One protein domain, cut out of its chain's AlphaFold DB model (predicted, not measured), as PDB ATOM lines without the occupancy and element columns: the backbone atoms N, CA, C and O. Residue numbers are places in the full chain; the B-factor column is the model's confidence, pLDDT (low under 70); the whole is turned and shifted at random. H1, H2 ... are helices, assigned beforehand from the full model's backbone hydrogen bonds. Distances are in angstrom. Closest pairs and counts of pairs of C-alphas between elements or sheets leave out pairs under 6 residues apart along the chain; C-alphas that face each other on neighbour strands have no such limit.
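Overview. This is residues 4 to 90 of the 185 residues of an uncharacterized protein of Lachnospiraceae bacterium (UniProt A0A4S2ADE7). What does the model look like? It is an open frame with an empty middle: the long helix H4 makes one side and the longest axis, while H1, H2 and H3 make the rest. Residues 81 to 90 stick out beyond the frame. What is it made of? The printed part has 87 residues with four named helices, H1, H2, H3 and H4 in chain order, no named strand, and the class all helix. How spread out is it? It is only just extended, close to loose, with a radius of gyration of the C-alphas of 18.2 A and spans of 62 by 27 by 19 A.

Arrangement. What does H1, residues 4 to 13, touch? It only just touches H4, residues 50 to 89, with 3 pairs of C-alphas within 8 A, and H4 takes part with residues 72 to 76 alone. The closest C-alphas, of Val 10 and Lys 76, are 7.1 A apart; the helices run opposite ways at a steep tilt of 63 degrees. How does H2, residues 16 to 22, stand? H1 and H2 meet only through their link. H2 is close to but not clearly touching H3, residues 26 to 45, about perpendicular at 87 degrees; their closest C-alphas, of Leu 22 and Phe 28, are 6.3 A apart. Which helices stay apart? H1 and H3, H2 and H4, and H3 and H4 are apart. What of the backbones? In H1, H2, H3 and H4 every O i to N i+4 pair is within hydrogen-bond range.

Along the chain. Where does H1 begin? C-alpha 4 is at (-27.253, 32.856, -25.177). How long are the longer helices? H3 measures 28.6 A and H4 58.3 A from first to last C-alpha. Where does H4 end? C-alpha 89 is at (-35.923, 26.343, -3.350).

Size, cuts and confidence. How large is it? The two C-alphas farthest apart, of Leu 47 and Glu 90, are 61.8 A apart. Are there cuts or long links? The printed part has no cut, and the three links between helices are tight. Where is confidence low? No printed residue is under 70, and the mean pLDDT of the printed part is 92.1.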
ATOM      1  N   ALA A   4     -26.835  33.404 -23.887       88.38
ATOM      2  CA  ALA A   4     -27.253  32.856 -25.177       88.38
ATOM      3  C   ALA A   4     -28.400  31.835 -25.054       88.38
ATOM      4  O   ALA A   4     -29.318  31.826 -25.873       88.38
ATOM      5  N   GLU A   5     -28.379  30.990 -24.018       88.81
ATOM      6  CA  GLU A   5     -29.486  30.069 -23.731       88.81
ATOM      7  C   GLU A   5     -30.763  30.827 -23.348       88.81
ATOM      8  O   GLU A   5     -31.854  30.435 -23.762       88.81
ATOM      9  N   MET A   6     -30.628  31.927 -22.598       86.44
ATOM     10  CA  MET A   6     -31.751  32.780 -22.211       86.44
ATOM     11  C   MET A   6     -32.385  33.464 -23.422       86.44
ATOM     12  O   MET A   6     -33.599  33.390 -23.596       86.44
ATOM     13  N   ASP A   7     -31.574  34.070 -24.290       88.31
ATOM     14  CA  ASP A   7     -32.063  34.740 -25.497       88.31
ATOM     15  C   ASP A   7     -32.739  33.754 -26.458       88.31
ATOM     16  O   ASP A   7     -33.791  34.052 -27.029       88.31
ATOM     17  N   ASN A   8     -32.197  32.538 -26.592       91.75
ATOM     18  CA  ASN A   8     -32.839  31.496 -27.387       91.75
ATOM     19  C   ASN A   8     -34.193  31.073 -26.795       91.75
ATOM     20  O   ASN A   8     -35.167  30.916 -27.530       91.75
ATOM     21  N   LEU A   9     -34.276  30.914 -25.470       91.00
ATOM     22  CA  LEU A   9     -35.527  30.567 -24.799       91.00
ATOM     23  C   LEU A   9     -36.590  31.655 -24.993       91.00
ATOM     24  O   LEU A   9     -37.729  31.330 -25.321       91.00
ATOM     25  N   VAL A  10     -36.212  32.931 -24.858       90.44
ATOM     26  CA  VAL A  10     -37.100  34.077 -25.109       90.44
ATOM     27  C   VAL A  10     -37.636  34.036 -26.533       90.44
ATOM     28  O   VAL A  10     -38.850  34.046 -26.724       90.44
ATOM     29  N   LYS A  11     -36.754  33.886 -27.527       90.88
ATOM     30  CA  LYS A  11     -37.147  33.808 -28.938       90.88
ATOM     31  C   LYS A  11     -38.143  32.676 -29.204       90.88
ATOM     32  O   LYS A  11     -39.127  32.879 -29.908       90.88
ATOM     33  N   VAL A  12     -37.898  31.485 -28.653       93.19
ATOM     34  CA  VAL A  12     -38.791  30.327 -28.827       93.19
ATOM     35  C   VAL A  12     -40.134  30.558 -28.138       93.19
ATOM     36  O   VAL A  12     -41.181  30.268 -28.715       93.19
ATOM     37  N   ARG A  13     -40.126  31.075 -26.905       94.12
ATOM     38  CA  ARG A  13     -41.344  31.230 -26.102       94.12
ATOM     39  C   ARG A  13     -42.215  32.391 -26.552       94.12
ATOM     40  O   ARG A  13     -43.425  32.243 -26.469       94.12
ATOM     41  N   MET A  14     -41.635  33.481 -27.050       93.50
ATOM     42  CA  MET A  14     -42.372  34.629 -27.595       93.50
ATOM     43  C   MET A  14     -42.766  34.470 -29.071       93.50
ATOM     44  O   MET A  14     -43.441  35.338 -29.612       93.50
ATOM     45  N   GLY A  15     -42.354  33.381 -29.728       91.94
ATOM     46  CA  GLY A  15     -42.777  33.035 -31.086       91.94
ATOM     47  C   GLY A  15     -44.103  32.268 -31.113       91.94
ATOM     48  O   GLY A  15     -45.054  32.594 -30.406       91.94
ATOM     49  N   GLU A  16     -44.158  31.195 -31.905       94.50
ATOM     50  CA  GLU A  16     -45.381  30.400 -32.122       94.50
ATOM     51  C   GLU A  16     -46.023  29.870 -30.834       94.50
ATOM     52  O   GLU A  16     -47.244  29.747 -30.757       94.50
ATOM     53  N   ALA A  17     -45.213  29.583 -29.813       95.00
ATOM     54  CA  ALA A  17     -45.711  29.112 -28.528       95.00
ATOM     55  C   ALA A  17     -46.593  30.159 -27.828       95.00
ATOM     56  O   ALA A  17     -47.625  29.800 -27.266       95.00
ATOM     57  N   LEU A  18     -46.211  31.441 -27.867       95.19
ATOM     58  CA  LEU A  18     -47.035  32.519 -27.322       95.19
ATOM     59  C   LEU A  18     -48.297  32.706 -28.164       95.19
ATOM     60  O   LEU A  18     -49.383  32.812 -27.607       95.19
ATOM     61  N   GLU A  19     -48.178  32.664 -29.491       95.38
ATOM     62  CA  GLU A  19     -49.329  32.764 -30.397       95.38
ATOM     63  C   GLU A  19     -50.382  31.680 -30.134       95.38
ATOM     64  O   GLU A  19     -51.583  31.947 -30.182       95.38
ATOM     65  N   GLU A  20     -49.968  30.450 -29.825       96.69
ATOM     66  CA  GLU A  20     -50.907  29.383 -29.480       96.69
ATOM     67  C   GLU A  20     -51.667  29.659 -28.172       96.69
ATOM     68  O   GLU A  20     -52.870  29.396 -28.096       96.69
ATOM     69  N   GLU A  21     -51.002  30.224 -27.164       96.44
ATOM     70  CA  GLU A  21     -51.642  30.612 -25.902       96.44
ATOM     71  C   GLU A  21     -52.576  31.812 -26.088       96.44
ATOM     72  O   GLU A  21     -53.723  31.790 -25.637       96.44
ATOM     73  N   LEU A  22     -52.150  32.823 -26.849       96.31
ATOM     74  CA  LEU A  22     -52.965  34.000 -27.162       96.31
ATOM     75  C   LEU A  22     -54.221  33.647 -27.975       96.31
ATOM     76  O   LEU A  22     -55.262  34.285 -27.822       96.31
ATOM     77  N   ARG A  23     -54.181  32.582 -28.786       96.12
ATOM     78  CA  ARG A  23     -55.376  32.035 -29.458       96.12
ATOM     79  C   ARG A  23     -56.386  31.411 -28.501       96.12
ATOM     80  O   ARG A  23     -57.519  31.194 -28.917       96.12
ATOM     81  N   LYS A  24     -56.013  31.095 -27.266       97.19
ATOM     82  CA  LYS A  24     -56.919  30.542 -26.247       97.19
ATOM     83  C   LYS A  24     -57.385  31.623 -25.267       97.19
ATOM     84  O   LYS A  24     -58.414  31.451 -24.620       97.19
ATOM     85  N   ASP A  25     -56.663  32.739 -25.184       97.25
ATOM     86  CA  ASP A  25     -56.973  33.861 -24.301       97.25
ATOM     87  C   ASP A  25     -58.096  34.746 -24.873       97.25
ATOM     88  O   ASP A  25     -57.905  35.570 -25.773       97.25
ATOM     89  N   THR A  26     -59.294  34.606 -24.302       97.38
ATOM     90  CA  THR A  26     -60.474  35.392 -24.684       97.38
ATOM     91  C   THR A  26     -60.303  36.890 -24.438       97.38
ATOM     92  O   THR A  26     -60.840  37.693 -25.200       97.38
ATOM     93  N   ASN A  27     -59.557  37.286 -23.402       97.38
ATOM     94  CA  ASN A  27     -59.314  38.697 -23.106       97.38
ATOM     95  C   ASN A  27     -58.396  39.310 -24.163       97.38
ATOM     96  O   ASN A  27     -58.667  40.410 -24.649       97.38
ATOM     97  N   PHE A  28     -57.339  38.595 -24.555       95.88
ATOM     98  CA  PHE A  28     -56.464  39.034 -25.638       95.88
ATOM     99  C   PHE A  28     -57.225  39.152 -26.962       95.88
ATOM    100  O   PHE A  28     -57.154  40.192 -27.618       95.88
ATOM    101  N   GLN A  29     -58.003  38.131 -27.335       97.06
ATOM    102  CA  GLN A  29     -58.806  38.159 -28.561       97.06
ATOM    103  C   GLN A  29     -59.776  39.345 -28.597       97.06
ATOM    104  O   GLN A  29     -59.910  40.009 -29.629       97.06
ATOM    105  N   GLN A  30     -60.437  39.630 -27.473       97.69
ATOM    106  CA  GLN A  30     -61.349  40.762 -27.360       97.69
ATOM    107  C   GLN A  30     -60.608  42.095 -27.544       97.69
ATOM    108  O   GLN A  30     -61.026  42.904 -28.371       97.69
ATOM    109  N   ARG A  31     -59.463  42.288 -26.878       96.31
ATOM    110  CA  ARG A  31     -58.624  43.490 -27.049       96.31
ATOM    111  C   ARG A  31     -58.112  43.647 -28.483       96.31
ATOM    112  O   ARG A  31     -58.129  44.746 -29.030       96.31
ATOM    113  N   GLN A  32     -57.702  42.554 -29.128       95.06
ATOM    114  CA  GLN A  32     -57.270  42.576 -30.528       95.06
ATOM    115  C   GLN A  32     -58.416  42.999 -31.457       95.06
ATOM    116  O   GLN A  32     -58.208  43.773 -32.394       95.06
ATOM    117  N   LYS A  33     -59.633  42.508 -31.206       97.12
ATOM    118  CA  LYS A  33     -60.830  42.899 -31.958       97.12
ATOM    119  C   LYS A  33     -61.172  44.375 -31.749       97.12
ATOM    120  O   LYS A  33     -61.476  45.056 -32.724       97.12
ATOM    121  N   GLU A  34     -61.110  44.863 -30.513       97.56
ATOM    122  CA  GLU A  34     -61.325  46.276 -30.174       97.56
ATOM    123  C   GLU A  34     -60.341  47.184 -30.908       97.56
ATOM    124  O   GLU A  34     -60.774  48.116 -31.583       97.56
ATOM    125  N   TRP A  35     -59.045  46.858 -30.874       94.25
ATOM    126  CA  TRP A  35     -58.021  47.605 -31.609       94.25
ATOM    127  C   TRP A  35     -58.317  47.650 -33.118       94.25
ATOM    128  O   TRP A  35     -58.356  48.730 -33.705       94.25
ATOM    129  N   ARG A  36     -58.629  46.503 -33.745       94.38
ATOM    130  CA  ARG A  36     -58.971  46.453 -35.182       94.38
ATOM    131  C   ARG A  36     -60.209  47.275 -35.525       94.38
ATOM    132  O   ARG A  36     -60.280  47.838 -36.614       94.38
ATOM    133  N   ASN A  37     -61.206  47.294 -34.646       96.88
ATOM    134  CA  ASN A  37     -62.420  48.068 -34.865       96.88
ATOM    135  C   ASN A  37     -62.144  49.569 -34.751       96.88
ATOM    136  O   ASN A  37     -62.558  50.309 -35.635       96.88
ATOM    137  N   ALA A  38     -61.395  49.994 -33.730       95.00
ATOM    138  CA  ALA A  38     -61.013  51.392 -33.549       95.00
ATOM    139  C   ALA A  38     -60.176  51.913 -34.729       95.00
ATOM    140  O   ALA A  38     -60.437  53.003 -35.231       95.00
ATOM    141  N   ALA A  39     -59.227  51.114 -35.231       89.62
ATOM    142  CA  ALA A  39     -58.431  51.471 -36.405       89.62
ATOM    143  C   ALA A  39     -59.303  51.671 -37.660       89.62
ATOM    144  O   ALA A  39     -59.145  52.654 -38.377       89.62
ATOM    145  N   LYS A  40     -60.274  50.777 -37.899       91.69
ATOM    146  CA  LYS A  40     -61.227  50.908 -39.016       91.69
ATOM    147  C   LYS A  40     -62.150  52.113 -38.870       91.69
ATOM    148  O   LYS A  40     -62.474  52.760 -39.861       91.69
ATOM    149  N   GLU A  41     -62.615  52.383 -37.655       94.88
ATOM    150  CA  GLU A  41     -63.452  53.546 -37.372       94.88
ATOM    151  C   GLU A  41     -62.682  54.837 -37.664       94.88
ATOM    152  O   GLU A  41     -63.179  55.686 -38.403       94.88
ATOM    153  N   PHE A  42     -61.437  54.932 -37.191       90.31
ATOM    154  CA  PHE A  42     -60.543  56.049 -37.483       90.31
ATOM    155  C   PHE A  42     -60.330  56.249 -38.992       90.31
ATOM    156  O   PHE A  42     -60.553  57.352 -39.492       90.31
ATOM    157  N   ASP A  43     -59.991  55.181 -39.722       88.12
ATOM    158  CA  ASP A  43     -59.824  55.195 -41.184       88.12
ATOM    159  C   ASP A  43     -61.089  55.697 -41.906       88.12
ATOM    160  O   ASP A  43     -61.019  56.492 -42.839       88.12
ATOM    161  N   SER A  44     -62.278  55.321 -41.418       91.50
ATOM    162  CA  SER A  44     -63.547  55.772 -42.005       91.50
ATOM    163  C   SER A  44     -63.904  57.238 -41.722       91.50
ATOM    164  O   SER A  44     -64.709  57.823 -42.448       91.50
ATOM    165  N   MET A  45     -63.343  57.831 -40.663       92.81
ATOM    166  CA  MET A  45     -63.673  59.187 -40.209       92.81
ATOM    167  C   MET A  45     -62.731  60.258 -40.755       92.81
ATOM    168  O   MET A  45     -63.115  61.429 -40.826       92.81
ATOM    169  N   VAL A  46     -61.501  59.890 -41.118       88.44
ATOM    170  CA  VAL A  46     -60.454  60.853 -41.463       88.44
ATOM    171  C   VAL A  46     -60.016  60.685 -42.914       88.44
ATOM    172  O   VAL A  46     -59.469  59.664 -43.313       88.44
ATOM    173  N   LEU A  47     -60.186  61.740 -43.712       88.44
ATOM    174  CA  LEU A  47     -59.614  61.826 -45.056       88.44
ATOM    175  C   LEU A  47     -58.176  62.346 -44.965       88.44
ATOM    176  O   LEU A  47     -57.938  63.551 -45.046       88.44
ATOM    177  N   MET A  48     -57.222  61.437 -44.771       89.12
ATOM    178  CA  MET A  48     -55.797  61.771 -44.771       89.12
ATOM    179  C   MET A  48     -55.206  61.748 -46.183       89.12
ATOM    180  O   MET A  48     -55.566  60.923 -47.026       89.12
ATOM    181  N   THR A  49     -54.262  62.653 -46.443       93.88
ATOM    182  CA  THR A  49     -53.408  62.559 -47.631       93.88
ATOM    183  C   THR A  49     -52.467  61.360 -47.511       93.88
ATOM    184  O   THR A  49     -52.234  60.834 -46.424       93.88
ATOM    185  N   GLN A  50     -51.867  60.940 -48.625       92.69
ATOM    186  CA  GLN A  50     -50.904  59.838 -48.615       92.69
ATOM    187  C   GLN A  50     -49.700  60.107 -47.691       92.69
ATOM    188  O   GLN A  50     -49.253  59.210 -46.984       92.69
ATOM    189  N   GLU A  51     -49.192  61.344 -47.650       95.88
ATOM    190  CA  GLU A  51     -48.093  61.716 -46.746       95.88
ATOM    191  C   GLU A  51     -48.500  61.627 -45.269       95.88
ATOM    192  O   GLU A  51     -47.713  61.174 -44.439       95.88
ATOM    193  N   GLN A  52     -49.733  62.024 -44.942       94.19
ATOM    194  CA  GLN A  52     -50.277  61.917 -43.588       94.19
ATOM    195  C   GLN A  52     -50.470  60.455 -43.178       94.19
ATOM    196  O   GLN A  52     -50.132  60.101 -42.051       94.19
ATOM    197  N   TRP A  53     -50.926  59.604 -44.100       91.56
ATOM    198  CA  TRP A  53     -51.007  58.160 -43.884       91.56
ATOM    199  C   TRP A  53     -49.644  57.549 -43.568       91.56
ATOM    200  O   TRP A  53     -49.504  56.895 -42.540       91.56
ATOM    201  N   PHE A  54     -48.614  57.838 -44.368       93.81
ATOM    202  CA  PHE A  54     -47.265  57.337 -44.086       93.81
ATOM    203  C   PHE A  54     -46.702  57.851 -42.757       93.81
ATOM    204  O   PHE A  54     -45.990  57.130 -42.056       93.81
ATOM    205  N   ALA A  55     -47.004  59.098 -42.388       95.25
ATOM    206  CA  ALA A  55     -46.617  59.629 -41.088       95.25
ATOM    207  C   ALA A  55     -47.329  58.892 -39.939       95.25
ATOM    208  O   ALA A  55     -46.691  58.595 -38.930       95.25
ATOM    209  N   PHE A  56     -48.616  58.572 -40.100       91.94
ATOM    210  CA  PHE A  56     -49.400  57.822 -39.119       91.94
ATOM    211  C   PHE A  56     -48.914  56.376 -38.967       91.94
ATOM    212  O   PHE A  56     -48.613  55.963 -37.848       91.94
ATOM    213  N   GLU A  57     -48.745  55.644 -40.071       91.31
ATOM    214  CA  GLU A  57     -48.197  54.277 -40.070       91.31
ATOM    215  C   GLU A  57     -46.842  54.230 -39.361       91.31
ATOM    216  O   GLU A  57     -46.597  53.372 -38.519       91.31
ATOM    217  N   ARG A  58     -45.978  55.222 -39.606       96.62
ATOM    218  CA  ARG A  58     -44.688  55.313 -38.917       96.62
ATOM    219  C   ARG A  58     -44.832  55.492 -37.403       96.62
ATOM    220  O   ARG A  58     -44.014  54.957 -36.654       96.62
ATOM    221  N   VAL A  59     -45.806  56.277 -36.940       95.69
ATOM    222  CA  VAL A  59     -46.071  56.431 -35.500       95.69
ATOM    223  C   VAL A  59     -46.548  55.106 -34.908       95.69
ATOM    224  O   VAL A  59     -46.052  54.707 -33.854       95.69
ATOM    225  N   GLU A  60     -47.458  54.413 -35.593       93.25
ATOM    226  CA  GLU A  60     -47.963  53.107 -35.170       93.25
ATOM    227  C   GLU A  60     -46.847  52.056 -35.109       93.25
ATOM    228  O   GLU A  60     -46.681  51.409 -34.077       93.25
ATOM    229  N   ASP A  61     -46.013  51.956 -36.145       95.38
ATOM    230  CA  ASP A  61     -44.872  51.037 -36.197       95.38
ATOM    231  C   ASP A  61     -43.899  51.261 -35.034       95.38
ATOM    232  O   ASP A  61     -43.468  50.313 -34.370       95.38
ATOM    233  N   VAL A  62     -43.556  52.523 -34.746       97.62
ATOM    234  CA  VAL A  62     -42.670  52.862 -33.624       97.62
ATOM    235  C   VAL A  62     -43.325  52.508 -32.289       97.62
ATOM    236  O   VAL A  62     -42.657  51.956 -31.412       97.62
ATOM    237  N   PHE A  63     -44.621  52.777 -32.129       94.69
ATOM    238  CA  PHE A  63     -45.359  52.436 -30.916       94.69
ATOM    239  C   PHE A  63     -45.452  50.916 -30.705       94.69
ATOM    240  O   PHE A  63     -45.197  50.433 -29.601       94.69
ATOM    241  N   LEU A  64     -45.764  50.142 -31.745       93.44
ATOM    242  CA  LEU A  64     -45.823  48.679 -31.684       93.44
ATOM    243  C   LEU A  64     -44.447  48.073 -31.398       93.44
ATOM    244  O   LEU A  64     -44.334  47.183 -30.555       93.44
ATOM    245  N   SER A  65     -43.394  48.594 -32.031       95.62
ATOM    246  CA  SER A  65     -42.013  48.185 -31.768       95.62
ATOM    247  C   SER A  65     -41.609  48.445 -30.310       95.62
ATOM    248  O   SER A  65     -41.087  47.550 -29.644       95.62
ATOM    249  N   TYR A  66     -41.939  49.626 -29.772       96.06
ATOM    250  CA  TYR A  66     -41.726  49.949 -28.359       96.06
ATOM    251  C   TYR A  66     -42.464  48.977 -27.422       96.06
ATOM    252  O   TYR A  66     -41.854  48.437 -26.500       96.06
ATOM    253  N   ASN A  67     -43.752  48.709 -27.665       94.75
ATOM    254  CA  ASN A  67     -44.531  47.782 -26.835       94.75
ATOM    255  C   ASN A  67     -44.012  46.341 -26.923       94.75
ATOM    256  O   ASN A  67     -43.988  45.640 -25.914       94.75
ATOM    257  N   SER A  68     -43.563  45.904 -28.104       91.81
ATOM    258  CA  SER A  68     -42.936  44.594 -28.294       91.81
ATOM    259  C   SER A  68     -41.650  44.471 -27.469       91.81
ATOM    260  O   SER A  68     -41.498  43.526 -26.693       91.81
ATOM    261  N   ALA A  69     -40.770  45.477 -27.540       94.31
ATOM    262  CA  ALA A  69     -39.543  45.521 -26.748       94.31
ATOM    263  C   ALA A  69     -39.825  45.562 -25.234       94.31
ATOM    264  O   ALA A  69     -39.152  44.881 -24.460       94.31
ATOM    265  N   TYR A  70     -40.844  46.317 -24.807       95.56
ATOM    266  CA  TYR A  70     -41.294  46.330 -23.415       95.56
ATOM    267  C   TYR A  70     -41.790  44.946 -22.969       95.56
ATOM    268  O   TYR A  70     -41.396  44.461 -21.910       95.56
ATOM    269  N   GLY A  71     -42.612  44.284 -23.790       94.44
ATOM    270  CA  GLY A  71     -43.109  42.934 -23.523       94.44
ATOM    271  C   GLY A  71     -41.982  41.905 -23.404       94.44
ATOM    272  O   GLY A  71     -41.989  41.089 -22.482       94.44
ATOM    273  N   GLU A  72     -40.975  41.977 -24.278       93.88
ATOM    274  CA  GLU A  72     -39.781  41.129 -24.196       93.88
ATOM    275  C   GLU A  72     -38.992  41.379 -22.906       93.88
ATOM    276  O   GLU A  72     -38.604  40.429 -22.222       93.88
ATOM    277  N   ALA A  73     -38.783  42.646 -22.538       94.12
ATOM    278  CA  ALA A  73     -38.094  43.011 -21.306       94.12
ATOM    279  C   ALA A  73     -38.839  42.503 -20.061       94.12
ATOM    280  O   ALA A  73     -38.217  41.912 -19.175       94.12
ATOM    281  N   ALA A  74     -40.165  42.660 -20.016       94.38
ATOM    282  CA  ALA A  74     -41.003  42.154 -18.932       94.38
ATOM    283  C   ALA A  74     -40.946  40.619 -18.834       94.38
ATOM    284  O   ALA A  74     -40.792  40.072 -17.741       94.38
ATOM    285  N   TYR A  75     -40.995  39.912 -19.970       93.62
ATOM    286  CA  TYR A  75     -40.853  38.455 -19.999       93.62
ATOM    287  C   TYR A  75     -39.475  38.000 -19.495       93.62
ATOM    288  O   TYR A  75     -39.388  37.095 -18.664       93.62
ATOM    289  N   LYS A  76     -38.393  38.646 -19.953       92.00
ATOM    290  CA  LYS A  76     -37.019  38.372 -19.497       92.00
ATOM    291  C   LYS A  76     -36.867  38.580 -17.992       92.00
ATOM    292  O   LYS A  76     -36.259  37.741 -17.328       92.00
ATOM    293  N   MET A  77     -37.440  39.661 -17.464       90.12
ATOM    294  CA  MET A  77     -37.451  39.958 -16.032       90.12
ATOM    295  C   MET A  77     -38.169  38.851 -15.249       90.12
ATOM    296  O   MET A  77     -37.538  38.190 -14.429       90.12
ATOM    297  N   GLY A  78     -39.424  38.541 -15.591       91.12
ATOM    298  CA  GLY A  78     -40.190  37.498 -14.898       91.12
ATOM    299  C   GLY A  78     -39.577  36.094 -15.012       91.12
ATOM    300  O   GLY A  78     -39.640  35.301 -14.072       91.12
ATOM    301  N   LEU A  79     -38.931  35.772 -16.137       90.44
ATOM    302  CA  LEU A  79     -38.177  34.525 -16.292       90.44
ATOM    303  C   LEU A  79     -36.964  34.476 -15.350       90.44
ATOM    304  O   LEU A  79     -36.724  33.445 -14.717       90.44
ATOM    305  N   SER A  80     -36.201  35.568 -15.261       87.56
ATOM    306  CA  SER A  80     -35.067  35.686 -14.338       87.56
ATOM    307  C   SER A  80     -35.522  35.517 -12.887       87.56
ATOM    308  O   SER A  80     -34.928  34.729 -12.146       87.56
ATOM    309  N   ASP A  81     -36.626  36.166 -12.520       86.56
ATOM    310  CA  ASP A  81     -37.240  36.072 -11.195       86.56
ATOM    311  C   ASP A  81     -37.657  34.631 -10.873       86.56
ATOM    312  O   ASP A  81     -37.309  34.090  -9.821       86.56
ATOM    313  N   GLY A  82     -38.319  33.949 -11.813       86.12
ATOM    314  CA  GLY A  82     -38.702  32.544 -11.663       86.12
ATOM    315  C   GLY A  82     -37.504  31.603 -11.492       86.12
ATOM    316  O   GLY A  82     -37.546  30.673 -10.681       86.12
ATOM    317  N   ILE A  83     -36.404  31.852 -12.209       84.31
ATOM    318  CA  ILE A  83     -35.153  31.099 -12.042       84.31
ATOM    319  C   ILE A  83     -34.552  31.346 -10.663       84.31
ATOM    320  O   ILE A  83     -34.068  30.396 -10.043       84.31
ATOM    321  N   GLN A  84     -34.571  32.591 -10.184       81.94
ATOM    322  CA  GLN A  84     -34.087  32.921  -8.852       81.94
ATOM    323  C   GLN A  84     -34.905  32.188  -7.786       81.94
ATOM    324  O   GLN A  84     -34.315  31.447  -7.006       81.94
ATOM    325  N   ILE A  85     -36.242  32.278  -7.818       81.31
ATOM    326  CA  ILE A  85     -37.131  31.546  -6.895       81.31
ATOM    327  C   ILE A  85     -36.785  30.062  -6.871       81.31
ATOM    328  O   ILE A  85     -36.620  29.470  -5.805       81.31
ATOM    329  N   ARG A  86     -36.660  29.448  -8.053       80.62
ATOM    330  CA  ARG A  86     -36.358  28.022  -8.149       80.62
ATOM    331  C   ARG A  86     -35.000  27.685  -7.538       80.62
ATOM    332  O   ARG A  86     -34.922  26.704  -6.808       80.62
ATOM    333  N   ARG A  87     -33.954  28.483  -7.795       80.06
ATOM    334  CA  ARG A  87     -32.634  28.280  -7.170       80.06
ATOM    335  C   ARG A  87     -32.710  28.369  -5.656       80.06
ATOM    336  O   ARG A  87     -32.073  27.575  -4.985       80.06
ATOM    337  N   GLU A  88     -33.479  29.311  -5.123       78.31
ATOM    338  CA  GLU A  88     -33.665  29.468  -3.679       78.31
ATOM    339  C   GLU A  88     -34.399  28.273  -3.043       78.31
ATOM    340  O   GLU A  88     -34.215  27.993  -1.861       78.31
ATOM    341  N   GLN A  89     -35.205  27.537  -3.813       75.31
ATOM    342  CA  GLN A  89     -35.923  26.343  -3.350       75.31
ATOM    343  C   GLN A  89     -35.110  25.040  -3.444       75.31
ATOM    344  O   GLN A  89     -35.550  24.017  -2.920       75.31
ATOM    345  N   GLU A  90     -33.947  25.030  -4.103       77.69
ATOM    346  CA  GLU A  90     -33.109  23.828  -4.173       77.69
ATOM    347  C   GLU A  90     -32.582  23.443  -2.775       77.69
ATOM    348  O   GLU A  90     -32.284  24.328  -1.973       77.69
TER     349      GLU A  90